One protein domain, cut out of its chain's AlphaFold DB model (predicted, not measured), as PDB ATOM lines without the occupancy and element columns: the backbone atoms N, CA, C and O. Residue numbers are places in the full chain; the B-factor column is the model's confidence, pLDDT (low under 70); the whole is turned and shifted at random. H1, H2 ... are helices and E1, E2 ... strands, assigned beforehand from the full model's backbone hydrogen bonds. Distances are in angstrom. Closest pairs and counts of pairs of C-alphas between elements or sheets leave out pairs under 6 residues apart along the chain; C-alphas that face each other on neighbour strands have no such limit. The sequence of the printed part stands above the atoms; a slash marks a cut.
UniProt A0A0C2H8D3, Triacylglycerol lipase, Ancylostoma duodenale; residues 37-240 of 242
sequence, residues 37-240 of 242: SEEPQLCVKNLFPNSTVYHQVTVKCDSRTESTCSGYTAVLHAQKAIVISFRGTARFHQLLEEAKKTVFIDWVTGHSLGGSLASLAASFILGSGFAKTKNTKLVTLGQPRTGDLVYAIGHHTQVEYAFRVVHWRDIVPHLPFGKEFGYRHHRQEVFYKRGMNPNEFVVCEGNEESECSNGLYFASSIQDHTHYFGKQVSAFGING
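AT A GLANCE: This is residues 37 to 240 of the 242 residues of the protein "Triacylglycerol lipase" of Ancylostoma duodenale (UniProt A0A0C2H8D3). Picture one twisted sheet of eight strands, with the long helix H2 packed along one face over E4 and H3 touching H2 beyond the sheet. H1 covers E1 and E2 on the opposite face, at one edge of the sheet, and touches H5 near the end of the printed part; the short H4 and H5 only graze the sheet. The 204 printed residues hold five named helices and eight named strands, in the order H1 E1 E2 E3 E4 H2 E5 H3 E6 E7 E8 H4 H5; the class is mixed, helices and strands, with 98 residues, under half, in named elements. The sheet's order is E1 E2 E3 E4 E5 E6 E7 E8, mixed: parallel from E3 to E7, antiparallel toward both edges. The whole is compact and rounded, with a radius of gyration of the C-alphas of 16.3 A and spans of 45 by 41 by 36 A.

HOW THE PARTS SIT: Begin with the sheet, whose order is E1, residues 51 to 60; E2, 68 to 76; E3, 81 to 87; E4, 105 to 111; E5, 136 to 141; E6, 161 to 167; E7, 189 to 192; and E8, 201 to 204. E1 to E3 form a meander, each strand the antiparallel neighbour of the one before, and E1 and E2, like E2 and E3, form a hairpin; look for N 54 and O 73 at 2.9 A, and N 83 and O 74 at 2.8 A. Next come parallel neighbours: between E3 and E4 find N 107 and O 82 at 2.8 A, between E4 and E5 N 137 and O 106 at 2.8 A, between E5 and E6 N 165 and O 140 at 2.8 A, and between E6 and E7 N 190 and O 164 at 2.8 A. E7 and E8 are an antiparallel hairpin, with N 191 and O 202 at 2.8 A. H2, residues 113 to 127, is on the sheet at a height of 7.4 A and runs along E4, at 0 degrees on the local plane; the closest C-alphas of the two are Thr 109 and Ala 118, 5.4 A. E4, H2, E5 form a strand-helix-strand unit, two parallel neighbour strands with a helix between, and so do E5, E6 and H3, residues 149 to 158; both crossovers are right-handed. H3 is only just not on the sheet, with 4 pairs of C-alphas within 10 A. It touches H2 at a steep tilt of 58 degrees, the same way, closest at the C-alphas of Ser 123 and His 155, 6.2 A. On the face opposite to H2, H1, residues 40 to 47, lies over E1 and E2 at a height of 9.1 A, closest to E1 at the C-alphas of Gln 41 and Val 53, 5.6 A; its line is only just slantwise to E1, at 32 degrees on the local plane. H1 touches H5, residues 233 to 238, about perpendicular at 77 degrees, with the C-alphas of Cys 43 and Gly 237 closest at 6.5 A. H4, residues 222 to 226, only grazes the sheet. In the five helices, every O i to N i+4 pair is within hydrogen-bond range.

IN THESE COORDINATES: Find C-alpha 40 at (80.625, 142.436, 179.064), where H1 begins. E1 is 27.2 A long, E2 25.7 A and E4 19.9 A, while H2 runs 21.0 A from C-alpha 113 at (76.167, 142.566, 161.526). H5 ends at C-alpha 238, (77.178, 149.414, 177.892).

THE WHOLE: The C-alphas of Asn 50 and Glu 180 are the two farthest apart, 47.8 A. The printed part has no cut. Long links join E3 to E4, E6 to E7 and E8 to H4. Look for pLDDT under 70 at residues 61 to 67, 88 to 103 and 178 to 180.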
ATOM      1  N   SER A  37      79.494 146.374 175.327       93.94
ATOM      2  CA  SER A  37      80.334 146.827 176.433       93.94
ATOM      3  C   SER A  37      81.801 146.447 176.218       93.94
ATOM      4  O   SER A  37      82.107 145.367 175.714       93.94
ATOM      5  N   GLU A  38      82.718 147.307 176.663       91.50
ATOM      6  CA  GLU A  38      84.139 146.955 176.812       91.50
ATOM      7  C   GLU A  38      84.377 146.063 178.052       91.50
ATOM      8  O   GLU A  38      85.433 145.456 178.185       91.50
ATOM      9  N   GLU A  39      83.378 145.936 178.935       94.44
ATOM     10  CA  GLU A  39      83.357 145.008 180.070       94.44
ATOM     11  C   GLU A  39      82.032 144.206 180.082       94.44
ATOM     12  O   GLU A  39      81.130 144.456 180.892       94.44
ATOM     13  N   PRO A  40      81.849 143.233 179.168       96.12
ATOM     14  CA  PRO A  40      80.625 142.436 179.064       96.12
ATOM     15  C   PRO A  40      80.356 141.609 180.328       96.12
ATOM     16  O   PRO A  40      79.199 141.315 180.621       96.12
ATOM     17  N   GLN A  41      81.389 141.282 181.116       97.12
ATOM     18  CA  GLN A  41      81.252 140.544 182.376       97.12
ATOM     19  C   GLN A  41      80.267 141.212 183.342       97.12
ATOM     20  O   GLN A  41      79.522 140.499 184.014       97.12
ATOM     21  N   LEU A  42      80.229 142.549 183.402       96.94
ATOM     22  CA  LEU A  42      79.292 143.277 184.258       96.94
ATOM     23  C   LEU A  42      77.839 142.995 183.852       96.94
ATOM     24  O   LEU A  42      77.040 142.570 184.683       96.94
ATOM     25  N   CYS A  43      77.521 143.154 182.563       96.81
ATOM     26  CA  CYS A  43      76.191 142.853 182.031       96.81
ATOM     27  C   CYS A  43      75.807 141.383 182.249       96.81
ATOM     28  O   CYS A  43      74.737 141.093 182.788       96.81
ATOM     29  N   VAL A  44      76.681 140.447 181.857       97.38
ATOM     30  CA  VAL A  44      76.376 139.012 181.931       97.38
ATOM     31  C   VAL A  44      76.168 138.587 183.389       97.38
ATOM     32  O   VAL A  44      75.200 137.889 183.673       97.38
ATOM     33  N   LYS A  45      76.984 139.080 184.331       97.31
ATOM     34  CA  LYS A  45      76.848 138.781 185.767       97.31
ATOM     35  C   LYS A  45      75.571 139.353 186.386       97.31
ATOM     36  O   LYS A  45      74.983 138.692 187.239       97.31
ATOM     37  N   ASN A  46      75.156 140.557 185.985       96.88
ATOM     38  CA  ASN A  46      73.932 141.186 186.493       96.88
ATOM     39  C   ASN A  46      72.679 140.379 186.128       96.88
ATOM     40  O   ASN A  46      71.736 140.314 186.912       96.88
ATOM     41  N   LEU A  47      72.682 139.748 184.954       95.81
ATOM     42  CA  LEU A  47      71.559 138.952 184.458       95.81
ATOM     43  C   LEU A  47      71.639 137.480 184.872       95.81
ATOM     44  O   LEU A  47      70.620 136.853 185.156       95.81
ATOM     45  N   PHE A  48      72.849 136.924 184.898       96.00
ATOM     46  CA  PHE A  48      73.112 135.512 185.146       96.00
ATOM     47  C   PHE A  48      74.132 135.376 186.279       96.00
ATOM     48  O   PHE A  48      75.338 135.289 186.039       96.00
ATOM     49  N   PRO A  49      73.678 135.337 187.543       94.81
ATOM     50  CA  PRO A  49      74.568 135.090 188.668       94.81
ATOM     51  C   PRO A  49      75.373 133.800 188.456       94.81
ATOM     52  O   PRO A  49      74.838 132.797 187.982       94.81
ATOM     53  N   ASN A  50      76.655 133.812 188.827       92.56
ATOM     54  CA  ASN A  50      77.607 132.722 188.568       92.56
ATOM     55  C   ASN A  50      77.860 132.456 187.071       92.56
ATOM     56  O   ASN A  50      77.934 131.306 186.644       92.56
ATOM     57  N   SER A  51      77.995 133.514 186.272       95.12
ATOM     58  CA  SER A  51      78.482 133.460 184.891       95.12
ATOM     59  C   SER A  51      79.905 133.996 184.762       95.12
ATOM     60  O   SER A  51      80.257 134.975 185.432       95.12
ATOM     61  N   THR A  52      80.655 133.471 183.797       95.31
ATOM     62  CA  THR A  52      82.017 133.934 183.503       95.31
ATOM     63  C   THR A  52      82.178 134.185 182.011       95.31
ATOM     64  O   THR A  52      81.943 133.287 181.208       95.31
ATOM     65  N   VAL A  53      82.588 135.393 181.639       94.12
ATOM     66  CA  VAL A  53      83.121 135.735 180.320       94.12
ATOM     67  C   VAL A  53      84.572 135.268 180.283       94.12
ATOM     68  O   VAL A  53      85.362 135.630 181.151       94.12
ATOM     69  N   TYR A  54      84.914 134.441 179.300       89.19
ATOM     70  CA  TYR A  54      86.248 133.845 179.179       89.19
ATOM     71  C   TYR A  54      87.141 134.655 178.258       89.19
ATOM     72  O   TYR A  54      88.264 135.004 178.611       89.19
ATOM     73  N   HIS A  55      86.625 134.968 177.075       87.44
ATOM     74  CA  HIS A  55      87.355 135.719 176.075       87.44
ATOM     75  C   HIS A  55      86.454 136.800 175.527       87.44
ATOM     76  O   HIS A  55      85.320 136.536 175.148       87.44
ATOM     77  N   GLN A  56      86.985 138.010 175.455       90.38
ATOM     78  CA  GLN A  56      86.452 139.067 174.622       90.38
ATOM     79  C   GLN A  56      87.544 139.451 173.648       90.38
ATOM     80  O   GLN A  56      88.714 139.567 174.016       90.38
ATOM     81  N   VAL A  57      87.156 139.657 172.404       87.75
ATOM     82  CA  VAL A  57      88.070 140.135 171.391       87.75
ATOM     83  C   VAL A  57      87.414 141.293 170.675       87.75
ATOM     84  O   VAL A  57      86.315 141.170 170.133       87.75
ATOM     85  N   THR A  58      88.127 142.410 170.667       85.31
ATOM     86  CA  THR A  58      87.753 143.608 169.933       85.31
ATOM     87  C   THR A  58      88.786 143.839 168.841       85.31
ATOM     88  O   THR A  58      89.978 143.948 169.117       85.31
ATOM     89  N   VAL A  59      88.338 143.898 167.591       80.50
ATOM     90  CA  VAL A  59      89.199 144.145 166.426       80.50
ATOM     91  C   VAL A  59      88.718 145.377 165.674       80.50
ATOM     92  O   VAL A  59      87.552 145.762 165.773       80.50
ATOM     93  N   LYS A  60      89.608 146.002 164.902       75.38
ATOM     94  CA  LYS A  60      89.214 146.988 163.889       75.38
ATOM     95  C   LYS A  60      88.723 146.218 162.658       75.38
ATOM     96  O   LYS A  60      89.524 145.510 162.058       75.38
ATOM     97  N   CYS A  61      87.444 146.330 162.288       67.69
ATOM     98  CA  CYS A  61      86.929 145.724 161.038       67.69
ATOM     99  C   CYS A  61      86.651 146.751 159.941       67.69
ATOM    100  O   CYS A  61      86.173 146.373 158.874       67.69
ATOM    101  N   ASP A  62      86.927 148.033 160.177       64.44
ATOM    102  CA  ASP A  62      86.937 149.042 159.125       64.44
ATOM    103  C   ASP A  62      88.345 149.629 159.003       64.44
ATOM    104  O   ASP A  62      88.912 150.126 159.971       64.44
ATOM    105  N   SER A  63      88.930 149.546 157.809       60.81
ATOM    106  CA  SER A  63      90.255 150.113 157.525       60.81
ATOM    107  C   SER A  63      90.205 151.619 157.249       60.81
ATOM    108  O   SER A  63      91.253 152.255 157.161       60.81
ATOM    109  N   ARG A  64      89.007 152.192 157.060       58.62
ATOM    110  CA  ARG A  64      88.787 153.612 156.737       58.62
ATOM    111  C   ARG A  64      88.268 154.428 157.921       58.62
ATOM    112  O   ARG A  64      88.358 155.651 157.878       58.62
ATOM    113  N   THR A  65      87.741 153.780 158.958       57.66
ATOM    114  CA  THR A  65      87.255 154.423 160.189       57.66
ATOM    115  C   THR A  65      87.815 153.702 161.414       57.66
ATOM    116  O   THR A  65      88.225 152.553 161.322       57.66
ATOM    117  N   GLU A  66      87.813 154.328 162.594       66.69
ATOM    118  CA  GLU A  66      88.202 153.649 163.846       66.69
ATOM    119  C   GLU A  66      87.124 152.678 164.378       66.69
ATOM    120  O   GLU A  66      87.105 152.347 165.561       66.69
ATOM    121  N   SER A  67      86.211 152.206 163.519       68.75
ATOM    122  CA  SER A  67      85.111 151.329 163.923       68.75
ATOM    123  C   SER A  67      85.614 149.952 164.347       68.75
ATOM    124  O   SER A  67      86.328 149.262 163.609       68.75
ATOM    125  N   THR A  68      85.166 149.518 165.523       80.38
ATOM    126  CA  THR A  68      85.501 148.211 166.080       80.38
ATOM    127  C   THR A  68      84.322 147.247 166.060       80.38
ATOM    128  O   THR A  68      83.158 147.603 165.873       80.38
ATOM    129  N   CYS A  69      84.667 145.989 166.246       82.25
ATOM    130  CA  CYS A  69      83.822 144.801 166.235       82.25
ATOM    131  C   CYS A  69      84.216 144.078 167.490       82.25
ATOM    132  O   CYS A  69      85.412 143.951 167.749       82.25
ATOM    133  N   SER A  70      83.241 143.612 168.252       87.44
ATOM    134  CA  SER A  70      83.540 142.848 169.450       87.44
ATOM    135  C   SER A  70      82.746 141.560 169.443       87.44
ATOM    136  O   SER A  70      81.583 141.526 169.034       87.44
ATOM    137  N   GLY A  71      83.397 140.495 169.872       91.38
ATOM    138  CA  GLY A  71      82.758 139.234 170.183       91.38
ATOM    139  C   GLY A  71      83.288 138.730 171.511       91.38
ATOM    140  O   GLY A  71      84.430 139.014 171.873       91.38
ATOM    141  N   TYR A  72      82.461 137.992 172.238       93.38
ATOM    142  CA  TYR A  72      82.889 137.351 173.469       93.38
ATOM    143  C   TYR A  72      82.299 135.952 173.616       93.38
ATOM    144  O   TYR A  72      81.250 135.626 173.049       93.38
ATOM    145  N   THR A  73      82.982 135.139 174.414       93.75
ATOM    146  CA  THR A  73      82.504 133.842 174.877       93.75
ATOM    147  C   THR A  73      82.251 133.879 176.376       93.75
ATOM    148  O   THR A  73      83.004 134.492 177.138       93.75
ATOM    149  N   ALA A  74      81.179 133.230 176.817       94.06
ATOM    150  CA  ALA A  74      80.859 133.117 178.235       94.06
ATOM    151  C   ALA A  74      80.303 131.739 178.581       94.06
ATOM    152  O   ALA A  74      79.712 131.068 177.742       94.06
ATOM    153  N   VAL A  75      80.450 131.335 179.838       93.62
ATOM    154  CA  VAL A  75      79.802 130.142 180.385       93.62
ATOM    155  C   VAL A  75      78.743 130.577 181.381       93.62
ATOM    156  O   VAL A  75      79.016 131.300 182.342       93.62
ATOM    157  N   LEU A  76      77.525 130.098 181.149       93.81
ATOM    158  CA  LEU A  76      76.388 130.250 182.041       93.81
ATOM    159  C   LEU A  76      76.160 128.920 182.761       93.81
ATOM    160  O   LEU A  76      75.548 127.993 182.222       93.81
ATOM    161  N   HIS A  77      76.686 128.805 183.981       90.69
ATOM    162  CA  HIS A  77      76.688 127.542 184.720       90.69
ATOM    163  C   HIS A  77      75.274 127.046 185.061       90.69
ATOM    164  O   HIS A  77      74.992 125.859 184.899       90.69
ATOM    165  N   ALA A  78      74.368 127.941 185.473       91.00
ATOM    166  CA  ALA A  78      72.992 127.580 185.825       91.00
ATOM    167  C   ALA A  78      72.186 127.083 184.611       91.00
ATOM    168  O   ALA A  78      71.407 126.139 184.718       91.00
ATOM    169  N   GLN A  79      72.417 127.683 183.443       92.31
ATOM    170  CA  GLN A  79      71.748 127.343 182.187       92.31
ATOM    171  C   GLN A  79      72.421 126.171 181.465       92.31
ATOM    172  O   GLN A  79      71.880 125.681 180.473       92.31
ATOM    173  N   LYS A  80      73.597 125.731 181.939       91.12
ATOM    174  CA  LYS A  80      74.477 124.801 181.221       91.12
ATOM    175  C   LYS A  80      74.649 125.247 179.765       91.12
ATOM    176  O   LYS A  80      74.534 124.435 178.848       91.12
ATOM    177  N   ALA A  81      74.908 126.540 179.557       91.75
ATOM    178  CA  ALA A  81      75.113 127.112 178.229       91.75
ATOM    179  C   ALA A  81      76.516 127.708 178.038       91.75
ATOM    180  O   ALA A  81      77.067 128.315 178.959       91.75
ATOM    181  N   ILE A  82      77.070 127.533 176.838       92.81
ATOM    182  CA  ILE A  82      78.206 128.317 176.339       92.81
ATOM    183  C   ILE A  82      77.618 129.375 175.415       92.81
ATOM    184  O   ILE A  82      76.896 129.056 174.475       92.81
ATOM    185  N   VAL A  83      77.898 130.638 175.696       95.00
ATOM    186  CA  VAL A  83      77.440 131.770 174.897       95.00
ATOM    187  C   VAL A  83      78.545 132.175 173.949       95.00
ATOM    188  O   VAL A  83      79.682 132.372 174.371       95.00
ATOM    189  N   ILE A  84      78.179 132.358 172.688       94.19
ATOM    190  CA  ILE A  84      79.001 132.989 171.669       94.19
ATOM    191  C   ILE A  84      78.217 134.201 171.177       94.19
ATOM    192  O   ILE A  84      77.200 134.060 170.494       94.19
ATOM    193  N   SER A  85      78.667 135.392 171.557       95.00
ATOM    194  CA  SER A  85      77.960 136.633 171.262       95.00
ATOM    195  C   SER A  85      78.819 137.562 170.426       95.00
ATOM    196  O   SER A  85      79.990 137.783 170.734       95.00
ATOM    197  N   PHE A  86      78.224 138.130 169.382       92.25
ATOM    198  CA  PHE A  86      78.871 139.104 168.514       92.25
ATOM    199  C   PHE A  86      78.078 140.408 168.502       92.25
ATOM    200  O   PHE A  86      76.871 140.408 168.241       92.25
ATOM    201  N   ARG A  87      78.763 141.542 168.676       86.88
ATOM    202  CA  ARG A  87      78.253 142.810 168.153       86.88
ATOM    203  C   ARG A  87      78.731 142.980 166.725       86.88
ATOM    204  O   ARG A  87      79.829 142.569 166.351       86.88
ATOM    205  N   GLY A  88      77.881 143.606 165.930       69.38
ATOM    206  CA  GLY A  88      78.265 144.049 164.611       69.38
ATOM    207  C   GLY A  88      79.295 145.169 164.636       69.38
ATOM    208  O   GLY A  88      79.970 145.460 165.620       69.38
ATOM    209  N   THR A  89      79.365 145.815 163.495       58.34
ATOM    210  CA  THR A  89      80.267 146.903 163.155       58.34
ATOM    211  C   THR A  89      79.496 147.853 162.258       58.34
ATOM    212  O   THR A  89      78.343 147.595 161.903       58.34
ATOM    213  N   ALA A  90      80.175 148.870 161.747       45.28
ATOM    214  CA  ALA A  90      79.788 149.409 160.456       45.28
ATOM    215  C   ALA A  90      80.030 148.454 159.239       45.28
ATOM    216  O   ALA A  90      79.392 148.722 158.227       45.28
ATOM    217  N   ARG A  91      80.869 147.374 159.274       43.69
ATOM    218  CA  ARG A  91      80.833 146.061 158.501       43.69
ATOM    219  C   ARG A  91      82.063 145.086 158.743       43.69
ATOM    220  O   ARG A  91      82.871 145.378 159.610       43.69
ATOM    221  N   PHE A  92      82.115 143.880 158.130       40.19
ATOM    222  CA  PHE A  92      82.419 142.501 158.666       40.19
ATOM    223  C   PHE A  92      83.834 141.837 158.587       40.19
ATOM    224  O   PHE A  92      84.426 141.872 157.513       40.19
ATOM    225  N   HIS A  93      84.283 141.110 159.652       43.41
ATOM    226  CA  HIS A  93      84.844 139.710 159.702       43.41
ATOM    227  C   HIS A  93      85.241 139.243 161.145       43.41
ATOM    228  O   HIS A  93      85.200 140.039 162.075       43.41
ATOM    229  N   GLN A  94      85.562 137.947 161.337       47.75
ATOM    230  CA  GLN A  94      85.146 137.071 162.462       47.75
ATOM    231  C   GLN A  94      86.283 136.444 163.316       47.75
ATOM    232  O   GLN A  94      87.396 136.262 162.831       47.75
ATOM    233  N   LEU A  95      85.966 136.041 164.560       47.34
ATOM    234  CA  LEU A  95      86.811 135.280 165.503       47.34
ATOM    235  C   LEU A  95      86.056 134.061 166.027       47.34
ATOM    236  O   LEU A  95      84.917 134.249 166.440       47.34
ATOM    237  N   LEU A  96      86.702 132.893 166.096       52.72
ATOM    238  CA  LEU A  96      86.439 131.842 167.089       52.72
ATOM    239  C   LEU A  96      87.652 130.905 167.197       52.72
ATOM    240  O   LEU A  96      88.034 130.281 166.214       52.72
ATOM    241  N   GLU A  97      88.186 130.766 168.406       50.66
ATOM    242  CA  GLU A  97      88.885 129.568 168.880       50.66
ATOM    243  C   GLU A  97      88.392 129.278 170.305       50.66
ATOM    244  O   GLU A  97      87.957 130.194 171.006       50.66
ATOM    245  N   GLU A  98      88.455 128.002 170.689       48.81
ATOM    246  CA  GLU A  98      87.878 127.368 171.890       48.81
ATOM    247  C   GLU A  98      86.391 126.964 171.819       48.81
ATOM    248  O   GLU A  98      85.510 127.533 172.463       48.81
ATOM    249  N   ALA A  99      86.123 125.867 171.103       51.19
ATOM    250  CA  ALA A  99      84.930 125.040 171.302       51.19
ATOM    251  C   ALA A  99      85.324 123.552 171.349       51.19
ATOM    252  O   ALA A  99      85.232 122.823 170.362       51.19
ATOM    253  N   LYS A 100      85.797 123.071 172.506       45.41
ATOM    254  CA  LYS A 100      85.966 121.630 172.756       45.41
ATOM    255  C   LYS A 100      84.849 121.104 173.675       45.41
ATOM    256  O   LYS A 100      84.669 121.580 174.788       45.41
ATOM    257  N   LYS A 101      84.118 120.107 173.148       47.50
ATOM    258  CA  LYS A 101      83.222 119.086 173.756       47.50
ATOM    259  C   LYS A 101      83.284 118.930 175.293       47.50
ATOM    260  O   LYS A 101      84.371 118.822 175.837       47.50
ATOM    261  N   THR A 102      82.210 118.689 176.063       55.12
ATOM    262  CA  THR A 102      80.760 118.462 175.829       55.12
ATOM    263  C   THR A 102      80.059 118.483 177.202       55.12
ATOM    264  O   THR A 102      80.582 117.848 178.104       55.12
ATOM    265  N   VAL A 103      78.900 119.149 177.329       61.59
ATOM    266  CA  VAL A 103      77.728 118.972 178.253       61.59
ATOM    267  C   VAL A 103      76.785 120.164 178.007       61.59
ATOM    268  O   VAL A 103      75.568 120.037 178.106       61.59
ATOM    269  N   PHE A 104      77.367 121.312 177.660       73.75
ATOM    270  CA  PHE A 104      76.681 122.582 177.489       73.75
ATOM    271  C   PHE A 104      75.933 122.683 176.149       73.75
ATOM    272  O   PHE A 104      76.268 121.993 175.182       73.75
ATOM    273  N   ILE A 105      74.902 123.529 176.126       86.12
ATOM    274  CA  ILE A 105      74.191 123.966 174.919       86.12
ATOM    275  C   ILE A 105      74.856 125.255 174.424       86.12
ATOM    276  O   ILE A 105      75.017 126.199 175.193       86.12
ATOM    277  N   ASP A 106      75.205 125.310 173.146       89.94
ATOM    278  CA  ASP A 106      75.799 126.484 172.517       89.94
ATOM    279  C   ASP A 106      74.699 127.484 172.151       89.94
ATOM    280  O   ASP A 106      73.804 127.187 171.355       89.94
ATOM    281  N   TRP A 107      74.739 128.669 172.750       95.69
ATOM    282  CA  TRP A 107      73.859 129.789 172.436       95.69
ATOM    283  C   TRP A 107      74.638 130.806 171.624       95.69
ATOM    284  O   TRP A 107      75.495 131.519 172.143       95.69
ATOM    285  N   VAL A 108      74.326 130.868 170.336       96.56
ATOM    286  CA  VAL A 108      74.965 131.782 169.401       96.56
ATOM    287  C   VAL A 108      74.014 132.942 169.148       96.56
ATOM    288  O   VAL A 108      72.853 132.744 168.781       96.56
ATOM    289  N   THR A 109      74.479 134.164 169.377       98.19
ATOM    290  CA  THR A 109      73.649 135.353 169.204       98.19
ATOM    291  C   THR A 109      74.440 136.532 168.677       98.19
ATOM    292  O   THR A 109      75.666 136.588 168.760       98.19
ATOM    293  N   GLY A 110      73.719 137.485 168.109       96.62
ATOM    294  CA  GLY A 110      74.305 138.732 167.684       96.62
ATOM    295  C   GLY A 110      73.279 139.678 167.094       96.62
ATOM    296  O   GLY A 110      72.233 139.266 166.582       96.62
ATOM    297  N   HIS A 111      73.616 140.959 167.169       96.75
ATOM    298  CA  HIS A 111      72.777 142.058 166.723       96.75
ATOM    299  C   HIS A 111      73.424 142.768 165.538       96.75
ATOM    300  O   HIS A 111      74.650 142.942 165.499       96.75
ATOM    301  N   SER A 112      72.602 143.215 164.585       93.44
ATOM    302  CA  SER A 112      73.063 143.874 163.365       93.44
ATOM    303  C   SER A 112      73.990 142.950 162.574       93.44
ATOM    304  O   SER A 112      73.696 141.764 162.418       93.44
ATOM    305  N   LEU A 113      75.147 143.433 162.117       90.62
ATOM    306  CA  LEU A 113      76.167 142.566 161.526       90.62
ATOM    307  C   LEU A 113      76.580 141.405 162.463       90.62
ATOM    308  O   LEU A 113      76.892 140.309 161.996       90.62
ATOM    309  N   GLY A 114      76.518 141.603 163.780       91.38
ATOM    310  CA  GLY A 114      76.739 140.542 164.761       91.38
ATOM    311  C   GLY A 114      75.817 139.347 164.528       91.38
ATOM    312  O   GLY A 114      76.229 138.216 164.741       91.38
ATOM    313  N   GLY A 115      74.612 139.568 163.993       94.94
ATOM    314  CA  GLY A 115      73.708 138.505 163.565       94.94
ATOM    315  C   GLY A 115      74.267 137.668 162.408       94.94
ATOM    316  O   GLY A 115      74.243 136.443 162.466       94.94
ATOM    317  N   SER A 116      74.861 138.290 161.387       94.38
ATOM    318  CA  SER A 116      75.527 137.545 160.305       94.38
ATOM    319  C   SER A 116      76.769 136.795 160.792       94.38
ATOM    320  O   SER A 116      76.977 135.647 160.399       94.38
ATOM    321  N   LEU A 117      77.558 137.397 161.693       92.75
ATOM    322  CA  LEU A 117      78.678 136.722 162.367       92.75
ATOM    323  C   LEU A 117      78.190 135.524 163.189       92.75
ATOM    324  O   LEU A 117      78.764 134.447 163.092       92.75
ATOM    325  N   ALA A 118      77.101 135.673 163.938       95.19
ATOM    326  CA  ALA A 118      76.479 134.591 164.691       95.19
ATOM    327  C   ALA A 118      75.995 133.458 163.768       95.19
ATOM    328  O   ALA A 118      76.259 132.286 164.031       95.19
ATOM    329  N   SER A 119      75.358 133.798 162.644       95.62
ATOM    330  CA  SER A 119      74.906 132.836 161.632       95.62
ATOM    331  C   SER A 119      76.069 132.025 161.053       95.62
ATOM    332  O   SER A 119      76.005 130.797 160.988       95.62
ATOM    333  N   LEU A 120      77.160 132.695 160.671       94.38
ATOM    334  CA  LEU A 120      78.358 132.038 160.145       94.38
ATOM    335  C   LEU A 120      79.087 131.230 161.218       94.38
ATOM    336  O   LEU A 120      79.531 130.121 160.937       94.38
ATOM    337  N   ALA A 121      79.158 131.741 162.448       92.50
ATOM    338  CA  ALA A 121      79.768 131.048 163.577       92.50
ATOM    339  C   ALA A 121      79.031 129.741 163.875       92.50
ATOM    340  O   ALA A 121      79.677 128.707 164.011       92.50
ATOM    341  N   ALA A 122      77.694 129.763 163.895       93.44
ATOM    342  CA  ALA A 122      76.876 128.568 164.080       93.44
ATOM    343  C   ALA A 122      77.149 127.513 162.991       93.44
ATOM    344  O   ALA A 122      77.385 126.347 163.310       93.44
ATOM    345  N   SER A 123      77.202 127.914 161.715       93.44
ATOM    346  CA  SER A 123      77.594 127.001 160.630       93.44
ATOM    347  C   SER A 123      79.028 126.493 160.766       93.44
ATOM    348  O   SER A 123      79.290 125.322 160.500       93.44
ATOM    349  N   PHE A 124      79.968 127.331 161.196       90.62
ATOM    350  CA  PHE A 124      81.361 126.928 161.352       90.62
ATOM    351  C   PHE A 124      81.533 125.898 162.474       90.62
ATOM    352  O   PHE A 124      82.098 124.833 162.240       90.62
ATOM    353  N   ILE A 125      80.996 126.154 163.672       87.81
ATOM    354  CA  ILE A 125      81.156 125.239 164.816       87.81
ATOM    355  C   ILE A 125      80.484 123.884 164.570       87.81
ATOM    356  O   ILE A 125      80.994 122.849 165.001       87.81
ATOM    357  N   LEU A 126      79.364 123.871 163.845       90.38
ATOM    358  CA  LEU A 126      78.674 122.641 163.474       90.38
ATOM    359  C   LEU A 126      79.400 121.909 162.340       90.38
ATOM    360  O   LEU A 126      79.528 120.690 162.385       90.38
ATOM    361  N   GLY A 127      79.893 122.639 161.337       89.56
ATOM    362  CA  GLY A 127      80.560 122.073 160.159       89.56
ATOM    363  C   GLY A 127      81.928 121.482 160.494       89.56
ATOM    364  O   GLY A 127      82.298 120.437 159.969       89.56
ATOM    365  N   SER A 128      82.628 122.104 161.441       86.19
ATOM    366  CA  SER A 128      83.905 121.636 161.987       86.19
ATOM    367  C   SER A 128      83.746 120.538 163.049       86.19
ATOM    368  O   SER A 128      84.737 119.991 163.527       86.19
ATOM    369  N   GLY A 129      82.513 120.197 163.443       85.50
ATOM    370  CA  GLY A 129      82.230 119.152 164.432       85.50
ATOM    371  C   GLY A 129      82.548 119.529 165.887       85.50
ATOM    372  O   GLY A 129      82.641 118.640 166.743       85.50
ATOM    373  N   PHE A 130      82.700 120.823 166.181       83.31
ATOM    374  CA  PHE A 130      82.891 121.342 167.539       83.31
ATOM    375  C   PHE A 130      81.599 121.302 168.363       83.31
ATOM    376  O   PHE A 130      81.638 121.020 169.561       83.31
ATOM    377  N   ALA A 131      80.454 121.490 167.702       86.81
ATOM    378  CA  ALA A 131      79.121 121.432 168.292       86.81
ATOM    379  C   ALA A 131      78.240 120.371 167.609       86.81
ATOM    380  O   ALA A 131      78.543 119.876 166.522       86.81
ATOM    381  N   LYS A 132      77.120 120.014 168.248       89.50
ATOM    382  CA  LYS A 132      76.078 119.159 167.654       89.50
ATOM    383  C   LYS A 132      74.842 120.000 167.378       89.50
ATOM    384  O   LYS A 132      74.417 120.714 168.274       89.50
ATOM    385  N   THR A 133      74.187 119.796 166.234       89.12
ATOM    386  CA  THR A 133      72.970 120.531 165.834       89.12
ATOM    387  C   THR A 133      71.921 120.614 166.946       89.12
ATOM    388  O   THR A 133      71.433 121.693 167.253       89.12
ATOM    389  N   LYS A 134      71.642 119.494 167.629       88.19
ATOM    390  CA  LYS A 134      70.656 119.426 168.728       88.19
ATOM    391  C   LYS A 134      71.026 120.249 169.970       88.19
ATOM    392  O   LYS A 134      70.159 120.554 170.782       88.19
ATOM    393  N   ASN A 135      72.304 120.581 170.125       88.94
ATOM    394  CA  ASN A 135      72.844 121.338 171.250       88.94
ATOM    395  C   ASN A 135      73.211 122.767 170.843       88.94
ATOM    396  O   ASN A 135      73.900 123.435 171.600       88.94
ATOM    397  N   THR A 136      72.768 123.248 169.682       92.00
ATOM    398  CA  THR A 136      73.078 124.597 169.210       92.00
ATOM    399  C   THR A 136      71.792 125.373 168.986       92.00
ATOM    400  O   THR A 136      70.888 124.920 168.287       92.00
ATOM    401  N   LYS A 137      71.713 126.558 169.588       95.81
ATOM    402  CA  LYS A 137      70.618 127.508 169.410       95.81
ATOM    403  C   LYS A 137      71.169 128.811 168.862       95.81
ATOM    404  O   LYS A 137      72.008 129.442 169.497       95.81
ATOM    405  N   LEU A 138      70.659 129.225 167.711       97.56
ATOM    406  CA  LEU A 138      70.965 130.500 167.085       97.56
ATOM    407  C   LEU A 138      69.741 131.413 167.164       97.56
ATOM    408  O   LEU A 138      68.671 131.083 166.645       97.56
ATOM    409  N   VAL A 139      69.910 132.582 167.777       98.31
ATOM    410  CA  VAL A 139      68.926 133.669 167.702       98.31
ATOM    411  C   VAL A 139      69.658 134.965 167.414       98.31
ATOM    412  O   VAL A 139      70.534 135.365 168.181       98.31
ATOM    413  N   THR A 140      69.296 135.626 166.324       98.31
ATOM    414  CA  THR A 140      69.911 136.884 165.893       98.31
ATOM    415  C   THR A 140      68.892 138.011 165.889       98.31
ATOM    416  O   THR A 140      67.688 137.764 165.824       98.31
ATOM    417  N   LEU A 141      69.365 139.251 165.997       98.19
ATOM    418  CA  LEU A 141      68.520 140.445 166.065       98.19
ATOM    419  C   LEU A 141      68.918 141.416 164.956       98.19
ATOM    420  O   LEU A 141      70.079 141.817 164.877       98.19
ATOM    421  N   GLY A 142      67.983 141.772 164.076       96.31
ATOM    422  CA  GLY A 142      68.264 142.700 162.975       96.31
ATOM    423  C   GLY A 142      69.364 142.197 162.035       96.31
ATOM    424  O   GLY A 142      70.179 142.982 161.556       96.31
ATOM    425  N   GLN A 143      69.449 140.878 161.830       96.25
ATOM    426  CA  GLN A 143      70.483 140.253 161.005       96.25
ATOM    427  C   GLN A 143      70.314 140.649 159.526       96.25
ATOM    428  O   GLN A 143      69.246 140.383 158.973       96.25
ATOM    429  N   PRO A 144      71.357 141.174 158.851       93.75
ATOM    430  CA  PRO A 144      71.348 141.357 157.402       93.75
ATOM    431  C   PRO A 144      71.460 140.021 156.654       93.75
ATOM    432  O   PRO A 144      71.820 138.988 157.220       93.75
ATOM    433  N   ARG A 145      71.165 140.020 155.351       93.06
ATOM    434  CA  ARG A 145      71.373 138.841 154.503       93.06
ATOM    435  C   ARG A 145      72.855 138.468 154.504       93.06
ATOM    436  O   ARG A 145      73.717 139.282 154.186       93.06
ATOM    437  N   THR A 146      73.131 137.221 154.866       91.69
ATOM    438  CA  THR A 146      74.495 136.750 155.147       91.69
ATOM    439  C   THR A 146      75.141 136.055 153.950       91.69
ATOM    440  O   THR A 146      76.351 136.142 153.775       91.69
ATOM    441  N   GLY A 147      74.352 135.377 153.116       90.50
ATOM    442  CA  GLY A 147      74.860 134.586 151.999       90.50
ATOM    443  C   GLY A 147      73.842 134.442 150.876       90.50
ATOM    444  O   GLY A 147      72.806 135.111 150.871       90.50
ATOM    445  N   ASP A 148      74.161 133.588 149.911       92.12
ATOM    446  CA  ASP A 148      73.294 133.263 148.783       92.12
ATOM    447  C   ASP A 148      72.235 132.205 149.149       92.12
ATOM    448  O   ASP A 148      72.080 131.803 150.306       92.12
ATOM    449  N   LEU A 149      71.465 131.749 148.156       90.94
ATOM    450  CA  LEU A 149      70.457 130.708 148.366       90.94
ATOM    451  C   LEU A 149      71.066 129.373 148.828       90.94
ATOM    452  O   LEU A 149      70.443 128.670 149.622       90.94
ATOM    453  N   VAL A 150      72.267 129.028 148.353       93.62
ATOM    454  CA  VAL A 150      72.950 127.780 148.724       93.62
ATOM    455  C   VAL A 150      73.327 127.822 150.198       93.62
ATOM    456  O   VAL A 150      73.020 126.884 150.934       93.62
ATOM    457  N   TYR A 151      73.899 128.938 150.650       93.62
ATOM    458  CA  TYR A 151      74.147 129.185 152.063       93.62
ATOM    459  C   TYR A 151      72.851 129.145 152.872       93.62
ATOM    460  O   TYR A 151      72.795 128.450 153.879       93.62
ATOM    461  N   ALA A 152      71.796 129.840 152.441       93.31
ATOM    462  CA  ALA A 152      70.532 129.898 153.176       93.31
ATOM    463  C   ALA A 152      69.903 128.509 153.390       93.31
ATOM    464  O   ALA A 152      69.409 128.214 154.481       93.31
ATOM    465  N   ILE A 153      69.940 127.649 152.366       92.75
ATOM    466  CA  ILE A 153      69.441 126.270 152.444       92.75
ATOM    467  C   ILE A 153      70.360 125.413 153.318       92.75
ATOM    468  O   ILE A 153      69.869 124.724 154.211       92.75
ATOM    469  N   GLY A 154      71.675 125.461 153.089       93.88
ATOM    470  CA  GLY A 154      72.644 124.668 153.847       93.88
ATOM    471  C   GLY A 154      72.690 125.040 155.330       93.88
ATOM    472  O   GLY A 154      72.739 124.172 156.194       93.88
ATOM    473  N   HIS A 155      72.601 126.331 155.643       94.25
ATOM    474  CA  HIS A 155      72.535 126.829 157.015       94.25
ATOM    475  C   HIS A 155      71.289 126.308 157.720       94.25
ATOM    476  O   HIS A 155      71.374 125.764 158.818       94.25
ATOM    477  N   HIS A 156      70.144 126.381 157.042       89.81
ATOM    478  CA  HIS A 156      68.904 125.863 157.581       89.81
ATOM    479  C   HIS A 156      68.980 124.352 157.889       89.81
ATOM    480  O   HIS A 156      68.528 123.924 158.950       89.81
ATOM    481  N   THR A 157      69.539 123.534 156.992       89.69
ATOM    482  CA  THR A 157      69.641 122.083 157.236       89.69
ATOM    483  C   THR A 157      70.626 121.746 158.353       89.69
ATOM    484  O   THR A 157      70.499 120.705 158.999       89.69
ATOM    485  N   GLN A 158      71.598 122.622 158.590       91.56
ATOM    486  CA  GLN A 158      72.645 122.438 159.580       91.56
ATOM    487  C   GLN A 158      72.226 122.892 160.988       91.56
ATOM    488  O   GLN A 158      72.543 122.208 161.966       91.56
ATOM    489  N   VAL A 159      71.526 124.027 161.104       91.94
ATOM    490  CA  VAL A 159      71.127 124.652 162.376       91.94
ATOM    491  C   VAL A 159      69.622 124.490 162.602       91.94
ATOM    492  O   VAL A 159      68.812 125.254 162.088       91.94
ATOM    493  N   GLU A 160      69.244 123.498 163.409       92.06
ATOM    494  CA  GLU A 160      67.835 123.145 163.650       92.06
ATOM    495  C   GLU A 160      67.059 124.246 164.394       92.06
ATOM    496  O   GLU A 160      65.921 124.541 164.040       92.06
ATOM    497  N   TYR A 161      67.674 124.883 165.400       95.06
ATOM    498  CA  TYR A 161      67.092 126.018 166.124       95.06
ATOM    499  C   TYR A 161      67.753 127.321 165.664       95.06
ATOM    500  O   TYR A 161      68.755 127.746 166.242       95.06
ATOM    501  N   ALA A 162      67.209 127.938 164.613       95.88
ATOM    502  CA  ALA A 162      67.723 129.174 164.028       95.88
ATOM    503  C   ALA A 162      66.597 130.183 163.758       95.88
ATOM    504  O   ALA A 162      65.781 129.995 162.854       95.88
ATOM    505  N   PHE A 163      66.590 131.283 164.514       97.56
ATOM    506  CA  PHE A 163      65.588 132.343 164.389       97.56
ATOM    507  C   PHE A 163      66.233 133.713 164.193       97.56
ATOM    508  O   PHE A 163      67.129 134.101 164.943       97.56
ATOM    509  N   ARG A 164      65.738 134.473 163.214       97.69
ATOM    510  CA  ARG A 164      66.090 135.886 163.026       97.69
ATOM    511  C   ARG A 164      64.946 136.738 163.548       97.69
ATOM    512  O   ARG A 164      63.863 136.725 162.972       97.69
ATOM    513  N   VAL A 165      65.178 137.463 164.633       98.31
ATOM    514  CA  VAL A 165      64.221 138.424 165.179       98.31
ATOM    515  C   VAL A 165      64.360 139.736 164.414       98.31
ATOM    516  O   VAL A 165      65.444 140.320 164.370       98.31
ATOM    517  N   VAL A 166      63.261 140.196 163.821       97.62
ATOM    518  CA  VAL A 166      63.199 141.432 163.034       97.62
ATOM    519  C   VAL A 166      62.197 142.387 163.665       97.62
ATOM    520  O   VAL A 166      61.035 142.034 163.887       97.62
ATOM    521  N   HIS A 167      62.650 143.606 163.953       97.44
ATOM    522  CA  HIS A 167      61.811 144.646 164.525       97.44
ATOM    523  C   HIS A 167      61.256 145.585 163.446       97.44
ATOM    524  O   HIS A 167      61.957 146.439 162.913       97.44
ATOM    525  N   TRP A 168      59.957 145.470 163.175       95.44
ATOM    526  CA  TRP A 168      59.176 146.413 162.378       95.44
ATOM    527  C   TRP A 168      59.863 146.861 161.079       95.44
ATOM    528  O   TRP A 168      60.078 146.047 160.191       95.44
ATOM    529  N   ARG A 169      60.182 148.150 160.937       95.00
ATOM    530  CA  ARG A 169      60.764 148.727 159.719       95.00
ATOM    531  C   ARG A 169      62.289 148.790 159.768       95.00
ATOM    532  O   ARG A 169      62.864 149.624 159.067       95.00
ATOM    533  N   ASP A 170      62.929 147.958 160.589       94.69
ATOM    534  CA  ASP A 170      64.381 147.796 160.613       94.69
ATOM    535  C   ASP A 170      64.902 147.546 159.188       94.69
ATOM    536  O   ASP A 170      64.521 146.585 158.527       94.69
ATOM    537  N   ILE A 171      65.764 148.440 158.705       91.88
ATOM    538  CA  ILE A 171      66.325 148.368 157.351       91.88
ATOM    539  C   ILE A 171      67.366 147.254 157.205       91.88
ATOM    540  O   ILE A 171      67.571 146.746 156.104       91.88
ATOM    541  N   VAL A 172      68.057 146.882 158.283       92.56
ATOM    542  CA  VAL A 172      69.256 146.041 158.205       92.56
ATOM    543  C   VAL A 172      68.950 144.629 157.707       92.56
ATOM    544  O   VAL A 172      69.679 144.178 156.823       92.56
ATOM    545  N   PRO A 173      67.858 143.960 158.122       93.69
ATOM    546  CA  PRO A 173      67.428 142.704 157.512       93.69
ATOM    547  C   PRO A 173      67.179 142.783 156.006       93.69
ATOM    548  O   PRO A 173      67.328 141.787 155.307       93.69
ATOM    549  N   HIS A 174      66.878 143.956 155.457       91.06
ATOM    550  CA  HIS A 174      66.688 144.122 154.017       91.06
ATOM    551  C   HIS A 174      67.989 144.435 153.267       91.06
ATOM    552  O   HIS A 174      67.947 144.626 152.049       91.06
ATOM    553  N   LEU A 175      69.136 144.438 153.953       88.06
ATOM    554  CA  LEU A 175      70.460 144.649 153.377       88.06
ATOM    555  C   LEU A 175      71.303 143.364 153.388       88.06
ATOM    556  O   LEU A 175      71.155 142.556 154.297       88.06
ATOM    557  N   PRO A 176      72.238 143.200 152.434       86.94
ATOM    558  CA  PRO A 176      72.220 143.837 151.113       86.94
ATOM    559  C   PRO A 176      70.878 143.589 150.402       86.94
ATOM    560  O   PRO A 176      70.233 142.567 150.643       86.94
ATOM    561  N   PHE A 177      70.428 144.539 149.572       78.38
ATOM    562  CA  PHE A 177      69.136 144.454 148.878       78.38
ATOM    563  C   PHE A 177      69.010 143.121 148.116       78.38
ATOM    564  O   PHE A 177      69.937 142.701 147.423       78.38
ATOM    565  N   GLY A 178      67.891 142.410 148.299       64.81
ATOM    566  CA  GLY A 178      67.823 140.972 148.033       64.81
ATOM    567  C   GLY A 178      66.611 140.531 147.225       64.81
ATOM    568  O   GLY A 178      65.584 140.159 147.776       64.81
ATOM    569  N   LYS A 179      66.816 140.499 145.909       58.91
ATOM    570  CA  LYS A 179      66.684 139.317 145.032       58.91
ATOM    571  C   LYS A 179      67.709 139.421 143.898       58.91
ATOM    572  O   LYS A 179      68.325 138.417 143.547       58.91
ATOM    573  N   GLU A 180      67.924 140.655 143.443       63.16
ATOM    574  CA  GLU A 180      68.752 141.084 142.308       63.16
ATOM    575  C   GLU A 180      70.250 140.779 142.457       63.16
ATOM    576  O   GLU A 180      70.901 140.454 141.472       63.16
ATOM    577  N   PHE A 181      70.788 140.793 143.681       71.62
ATOM    578  CA  PHE A 181      72.212 140.534 143.948       71.62
ATOM    579  C   PHE A 181      72.499 139.128 144.506       71.62
ATOM    580  O   PHE A 181      73.573 138.883 145.043       71.62
ATOM    581  N   GLY A 182      71.536 138.202 144.436       84.75
ATOM    582  CA  GLY A 182      71.736 136.793 144.817       84.75
ATOM    583  C   GLY A 182      71.676 136.471 146.318       84.75
ATOM    584  O   GLY A 182      71.537 135.301 146.668       84.75
ATOM    585  N   TYR A 183      71.686 137.469 147.207       90.19
ATOM    586  CA  TYR A 183      71.592 137.252 148.656       90.19
ATOM    587  C   TYR A 183      70.205 136.772 149.097       90.19
ATOM    588  O   TYR A 183      69.179 137.210 148.559       90.19
ATOM    589  N   ARG A 184      70.170 135.876 150.088       91.00
ATOM    590  CA  ARG A 184      68.954 135.305 150.680       91.00
ATOM    591  C   ARG A 184      69.121 135.105 152.183       91.00
ATOM    592  O   ARG A 184      70.186 134.713 152.660       91.00
ATOM    593  N   HIS A 185      68.046 135.327 152.926       93.75
ATOM    594  CA  HIS A 185      67.949 134.883 154.312       93.75
ATOM    595  C   HIS A 185      67.803 133.365 154.424       93.75
ATOM    596  O   HIS A 185      67.055 132.751 153.665       93.75
ATOM    597  N   HIS A 186      68.470 132.780 155.423       93.94
ATOM    598  CA  HIS A 186      68.090 131.467 155.949       93.94
ATOM    599  C   HIS A 186      66.759 131.590 156.703       93.94
ATOM    600  O   HIS A 186      66.445 132.665 157.205       93.94
ATOM    601  N   ARG A 187      65.992 130.507 156.843       90.88
ATOM    602  CA  ARG A 187      64.817 130.466 157.733       90.88
ATOM    603  C   ARG A 187      65.227 130.301 159.210       90.88
ATOM    604  O   ARG A 187      66.329 129.828 159.471       90.88
ATOM    605  N   GLN A 188      64.431 130.681 160.211       93.31
ATOM    606  CA  GLN A 188      63.068 131.249 160.182       93.31
ATOM    607  C   GLN A 188      63.052 132.704 160.675       93.31
ATOM    608  O   GLN A 188      63.886 133.092 161.495       93.31
ATOM    609  N   GLU A 189      62.157 133.537 160.136       96.44
ATOM    610  CA  GLU A 189      61.985 134.925 160.596       96.44
ATOM    611  C   GLU A 189      60.950 134.998 161.717       96.44
ATOM    612  O   GLU A 189      59.900 134.366 161.641       96.44
ATOM    613  N   VAL A 190      61.232 135.807 162.734       97.75
ATOM    614  CA  VAL A 190      60.268 136.198 163.758       97.75
ATOM    615  C   VAL A 190      60.087 137.701 163.693       97.75
ATOM    616  O   VAL A 190      60.957 138.474 164.101       97.75
ATOM    617  N   PHE A 191      58.946 138.106 163.158       97.62
ATOM    618  CA  PHE A 191      58.633 139.490 162.878       97.62
ATOM    619  C   PHE A 191      57.788 140.099 163.991       97.62
ATOM    620  O   PHE A 191      56.675 139.648 164.274       97.62
ATOM    621  N   TYR A 192      58.312 141.160 164.599       97.44
ATOM    622  CA  TYR A 192      57.609 141.947 165.600       97.44
ATOM    623  C   TYR A 192      57.133 143.272 165.021       97.44
ATOM    624  O   TYR A 192      57.840 143.946 164.271       97.44
ATOM    625  N   LYS A 193      55.949 143.703 165.457       95.25
ATOM    626  CA  LYS A 193      55.473 145.069 165.216       95.25
ATOM    627  C   LYS A 193      56.206 146.074 166.113       95.25
ATOM    628  O   LYS A 193      56.917 145.690 167.035       95.25
ATOM    629  N   ARG A 194      55.977 147.370 165.868       93.69
ATOM    630  CA  ARG A 194      56.657 148.514 166.516       93.69
ATOM    631  C   ARG A 194      56.793 148.434 168.048       93.69
ATOM    632  O   ARG A 194      57.743 148.970 168.599       93.69
ATOM    633  N   GLY A 195      55.828 147.843 168.754       93.56
ATOM    634  CA  GLY A 195      55.877 147.742 170.220       93.56
ATOM    635  C   GLY A 195      56.773 146.616 170.748       93.56
ATOM    636  O   GLY A 195      57.136 146.631 171.919       93.56
ATOM    637  N   MET A 196      57.104 145.627 169.910       96.50
ATOM    638  CA  MET A 196      57.707 144.350 170.315       96.50
ATOM    639  C   MET A 196      57.079 143.758 171.591       96.50
ATOM    640  O   MET A 196      57.794 143.277 172.483       96.50
ATOM    641  N   ASN A 197      55.747 143.825 171.696       96.19
ATOM    642  CA  ASN A 197      55.024 143.348 172.870       96.19
ATOM    643  C   ASN A 197      55.260 141.837 173.062       96.19
ATOM    644  O   ASN A 197      55.389 141.109 172.069       96.19
ATOM    645  N   PRO A 198      55.331 141.346 174.312       95.81
ATOM    646  CA  PRO A 198      55.489 139.921 174.578       95.81
ATOM    647  C   PRO A 198      54.412 139.098 173.872       95.81
ATOM    648  O   PRO A 198      53.225 139.407 173.968       95.81
ATOM    649  N   ASN A 199      54.832 138.043 173.177       92.81
ATOM    650  CA  ASN A 199      53.958 137.141 172.418       92.81
ATOM    651  C   ASN A 199      53.156 137.781 171.263       92.81
ATOM    652  O   ASN A 199      52.267 137.133 170.718       92.81
ATOM    653  N   GLU A 200      53.479 139.012 170.845       95.50
ATOM    654  CA  GLU A 200      52.875 139.665 169.675       95.50
ATOM    655  C   GLU A 200      53.851 139.661 168.485       95.50
ATOM    656  O   GLU A 200      54.464 140.676 168.138       95.50
ATOM    657  N   PHE A 201      54.004 138.491 167.862       96.25
ATOM    658  CA  PHE A 201      54.896 138.279 166.721       96.25
ATOM    659  C   PHE A 201      54.291 137.331 165.682       96.25
ATOM    660  O   PHE A 201      53.389 136.546 165.977       96.25
ATOM    661  N   VAL A 202      54.822 137.391 164.462       95.94
ATOM    662  CA  VAL A 202      54.531 136.450 163.371       95.94
ATOM    663  C   VAL A 202      55.793 135.640 163.090       95.94
ATOM    664  O   VAL A 202      56.875 136.212 162.979       95.94
ATOM    665  N   VAL A 203      55.668 134.315 162.996       96.19
ATOM    666  CA  VAL A 203      56.770 133.439 162.574       96.19
ATOM    667  C   VAL A 203      56.570 133.092 161.109       96.19
ATOM    668  O   VAL A 203      55.559 132.486 160.763       96.19
ATOM    669  N   CYS A 204      57.540 133.457 160.280       94.31
ATOM    670  CA  CYS A 204      57.590 133.081 158.873       94.31
ATOM    671  C   CYS A 204      58.561 131.914 158.692       94.31
ATOM    672  O   CYS A 204      59.752 132.008 159.023       94.31
ATOM    673  N   GLU A 205      58.029 130.783 158.226       90.00
ATOM    674  CA  GLU A 205      58.757 129.515 158.175       90.00
ATOM    675  C   GLU A 205      59.627 129.378 156.924       90.00
ATOM    676  O   GLU A 205      60.600 128.616 156.938       90.00
ATOM    677  N   GLY A 206      59.273 130.077 155.850       85.31
ATOM    678  CA  GLY A 206      60.011 130.103 154.598       85.31
ATOM    679  C   GLY A 206      61.102 131.169 154.542       85.31
ATOM    680  O   GLY A 206      61.445 131.842 155.519       85.31
ATOM    681  N   ASN A 207      61.673 131.309 153.348       79.12
ATOM    682  CA  ASN A 207      62.686 132.316 153.061       79.12
ATOM    683  C   ASN A 207      62.014 133.538 152.437       79.12
ATOM    684  O   ASN A 207      61.420 133.438 151.365       79.12
ATOM    685  N   GLU A 208      62.213 134.701 153.052       83.81
ATOM    686  CA  GLU A 208      61.796 135.999 152.513       83.81
ATOM    687  C   GLU A 208      60.267 136.143 152.289       83.81
ATOM    688  O   GLU A 208      59.840 136.719 151.289       83.81
ATOM    689  N   GLU A 209      59.446 135.627 153.208       87.06
ATOM    690  CA  GLU A 209      57.975 135.628 153.108       87.06
ATOM    691  C   GLU A 209      57.359 137.034 153.237       87.06
ATOM    692  O   GLU A 209      57.810 137.869 154.027       87.06
ATOM    693  N   SER A 210      56.306 137.297 152.456       90.19
ATOM    694  CA  SER A 210      55.590 138.584 152.426       90.19
ATOM    695  C   SER A 210      54.717 138.831 153.658       90.19
ATOM    696  O   SER A 210      54.263 139.942 153.893       90.19
ATOM    697  N   GLU A 211      54.469 137.803 154.451       90.88
ATOM    698  CA  GLU A 211      53.680 137.839 155.673       90.88
ATOM    699  C   GLU A 211      54.461 138.490 156.832       90.88
ATOM    700  O   GLU A 211      53.858 138.941 157.810       90.88
ATOM    701  N   CYS A 212      55.791 138.577 156.705       93.81
ATOM    702  CA  CYS A 212      56.704 139.204 157.659       93.81
ATOM    703  C   CYS A 212      57.302 140.515 157.112       93.81
ATOM    704  O   CYS A 212      56.638 141.261 156.388       93.81
ATOM    705  N   SER A 213      58.547 140.848 157.477       92.00
ATOM    706  CA  SER A 213      59.134 142.161 157.192       92.00
ATOM    707  C   SER A 213      59.241 142.472 155.697       92.00
ATOM    708  O   SER A 213      59.160 143.635 155.310       92.00
ATOM    709  N   ASN A 214      59.348 141.462 154.827       89.19
ATOM    710  CA  ASN A 214      59.398 141.676 153.377       89.19
ATOM    711  C   ASN A 214      58.064 142.098 152.751       89.19
ATOM    712  O   ASN A 214      58.063 142.570 151.616       89.19
ATOM    713  N   GLY A 215      56.942 141.967 153.464       85.94
ATOM    714  CA  GLY A 215      55.661 142.531 153.032       85.94
ATOM    715  C   GLY A 215      55.531 144.029 153.265       85.94
ATOM    716  O   GLY A 215      54.577 144.652 152.794       85.94
ATOM    717  N   LEU A 216      56.454 144.633 154.017       86.25
ATOM    718  CA  LEU A 216      56.404 146.058 154.296       86.25
ATOM    719  C   LEU A 216      56.695 146.847 153.018       86.25
ATOM    720  O   LEU A 216      57.760 146.726 152.423       86.25
ATOM    721  N   TYR A 217      55.772 147.741 152.654       72.69
ATOM    722  CA  TYR A 217      55.940 148.645 151.509       72.69
ATOM    723  C   TYR A 217      57.208 149.516 151.617       72.69
ATOM    724  O   TYR A 217      57.770 149.931 150.608       72.69
ATOM    725  N   PHE A 218      57.661 149.801 152.845       74.06
ATOM    726  CA  PHE A 218      58.884 150.556 153.105       74.06
ATOM    727  C   PHE A 218      59.500 150.176 154.459       74.06
ATOM    728  O   PHE A 218      58.873 150.371 155.507       74.06
ATOM    729  N   ALA A 219      60.739 149.682 154.432       76.12
ATOM    730  CA  ALA A 219      61.566 149.392 155.602       76.12
ATOM    731  C   ALA A 219      62.871 150.199 155.512       76.12
ATOM    732  O   ALA A 219      63.713 149.949 154.653       76.12
ATOM    733  N   SER A 220      63.009 151.225 156.353       81.38
ATOM    734  CA  SER A 220      64.123 152.183 156.278       81.38
ATOM    735  C   SER A 220      64.574 152.724 157.641       81.38
ATOM    736  O   SER A 220      65.268 153.739 157.714       81.38
ATOM    737  N   SER A 221      64.096 152.132 158.732       88.06
ATOM    738  CA  SER A 221      64.189 152.710 160.068       88.06
ATOM    739  C   SER A 221      65.443 152.225 160.784       88.06
ATOM    740  O   SER A 221      65.512 151.096 161.262       88.06
ATOM    741  N   ILE A 222      66.432 153.109 160.914       87.88
ATOM    742  CA  ILE A 222      67.589 152.885 161.800       87.88
ATOM    743  C   ILE A 222      67.167 152.938 163.278       87.88
ATOM    744  O   ILE A 222      67.786 152.312 164.137       87.88
ATOM    745  N   GLN A 223      66.083 153.646 163.592       88.88
ATOM    746  CA  GLN A 223      65.554 153.684 164.952       88.88
ATOM    747  C   GLN A 223      65.040 152.305 165.383       88.88
ATOM    748  O   GLN A 223      65.387 151.844 166.469       88.88
ATOM    749  N   ASP A 224      64.275 151.632 164.519       92.62
ATOM    750  CA  ASP A 224      63.778 150.279 164.799       92.62
ATOM    751  C   ASP A 224      64.931 149.265 164.827       92.62
ATOM    752  O   ASP A 224      64.895 148.319 165.606       92.62
ATOM    753  N   HIS A 225      66.006 149.523 164.076       95.19
ATOM    754  CA  HIS A 225      67.236 148.739 164.161       95.19
ATOM    755  C   HIS A 225      67.954 148.867 165.511       95.19
ATOM    756  O   HIS A 225      68.515 147.912 166.024       95.19
ATOM    757  N   THR A 226      67.974 150.054 166.113       92.75
ATOM    758  CA  THR A 226      68.740 150.295 167.351       92.75
ATOM    759  C   THR A 226      67.972 149.939 168.623       92.75
ATOM    760  O   THR A 226      68.557 149.965 169.709       92.75
ATOM    761  N   HIS A 227      66.684 149.604 168.511       96.19
ATOM    762  CA  HIS A 227      65.800 149.334 169.642       96.19
ATOM    763  C   HIS A 227      65.168 147.958 169.511       96.19
ATOM    764  O   HIS A 227      64.416 147.713 168.578       96.19
ATOM    765  N   TYR A 228      65.426 147.088 170.482       97.56
ATOM    766  CA  TYR A 228      64.816 145.766 170.557       97.56
ATOM    767  C   TYR A 228      64.219 145.568 171.946       97.56
ATOM    768  O   TYR A 228      64.814 145.944 172.956       97.56
ATOM    769  N   PHE A 229      63.005 145.017 171.994       97.25
ATOM    770  CA  PHE A 229      62.281 144.712 173.231       97.25
ATOM    771  C   PHE A 229      62.171 145.898 174.208       97.25
ATOM    772  O   PHE A 229      62.255 145.731 175.424       97.25
ATOM    773  N   GLY A 230      61.991 147.107 173.665       95.56
ATOM    774  CA  GLY A 230      61.852 148.343 174.440       95.56
ATOM    775  C   GLY A 230      63.167 148.937 174.957       95.56
ATOM    776  O   GLY A 230      63.129 149.926 175.684       95.56
ATOM    777  N   LYS A 231      64.325 148.375 174.588       96.69
ATOM    778  CA  LYS A 231      65.643 148.850 175.027       96.69
ATOM    779  C   LYS A 231      66.505 149.268 173.837       96.69
ATOM    780  O   LYS A 231      66.532 148.585 172.814       96.69
ATOM    781  N   GLN A 232      67.240 150.373 173.976       96.31
ATOM    782  CA  GLN A 232      68.275 150.740 173.007       96.31
ATOM    783  C   GLN A 232      69.467 149.790 173.182       96.31
ATOM    784  O   GLN A 232      70.080 149.772 174.250       96.31
ATOM    785  N   VAL A 233      69.776 148.989 172.159       95.81
ATOM    786  CA  VAL A 233      70.641 147.798 172.278       95.81
ATOM    787  C   VAL A 233      72.020 148.146 172.849       95.81
ATOM    788  O   VAL A 233      72.469 147.523 173.810       95.81
ATOM    789  N   SER A 234      72.678 149.165 172.290       93.81
ATOM    790  CA  SER A 234      74.026 149.571 172.697       93.81
ATOM    791  C   SER A 234      74.074 150.138 174.112       93.81
ATOM    792  O   SER A 234      74.884 149.686 174.913       93.81
ATOM    793  N   ALA A 235      73.206 151.098 174.439       95.31
ATOM    794  CA  ALA A 235      73.182 151.730 175.752       95.31
ATOM    795  C   ALA A 235      72.823 150.715 176.835       95.31
ATOM    796  O   ALA A 235      73.440 150.715 177.891       95.31
ATOM    797  N   PHE A 236      71.879 149.815 176.556       97.44
ATOM    798  CA  PHE A 236      71.531 148.746 177.482       97.44
ATOM    799  C   PHE A 236      72.737 147.848 177.793       97.44
ATOM    800  O   PHE A 236      73.035 147.607 178.960       97.44
ATOM    801  N   GLY A 237      73.476 147.416 176.768       96.56
ATOM    802  CA  GLY A 237      74.693 146.622 176.940       96.56
ATOM    803  C   GLY A 237      75.801 147.343 177.709       96.56
ATOM    804  O   GLY A 237      76.340 146.799 178.673       96.56
ATOM    805  N   ILE A 238      76.118 148.577 177.300       95.38
ATOM    806  CA  ILE A 238      77.178 149.414 177.892       95.38
ATOM    807  C   ILE A 238      76.886 149.721 179.363       95.38
ATOM    808  O   ILE A 238      77.795 149.698 180.186       95.38
ATOM    809  N   ASN A 239      75.619 149.937 179.717       96.88
ATOM    810  CA  ASN A 239      75.213 150.230 181.090       96.88
ATOM    811  C   ASN A 239      75.134 148.978 181.983       96.88
ATOM    812  O   ASN A 239      74.551 149.032 183.059       96.88
ATOM    813  N   GLY A 240      75.699 147.838 181.572       96.69
ATOM    814  CA  GLY A 240      75.694 146.626 182.390       96.69
ATOM    815  C   GLY A 240      74.335 145.925 182.426       96.69
ATOM    816  O   GLY A 240      74.034 145.221 183.388       96.69
TER     817      GLY A 240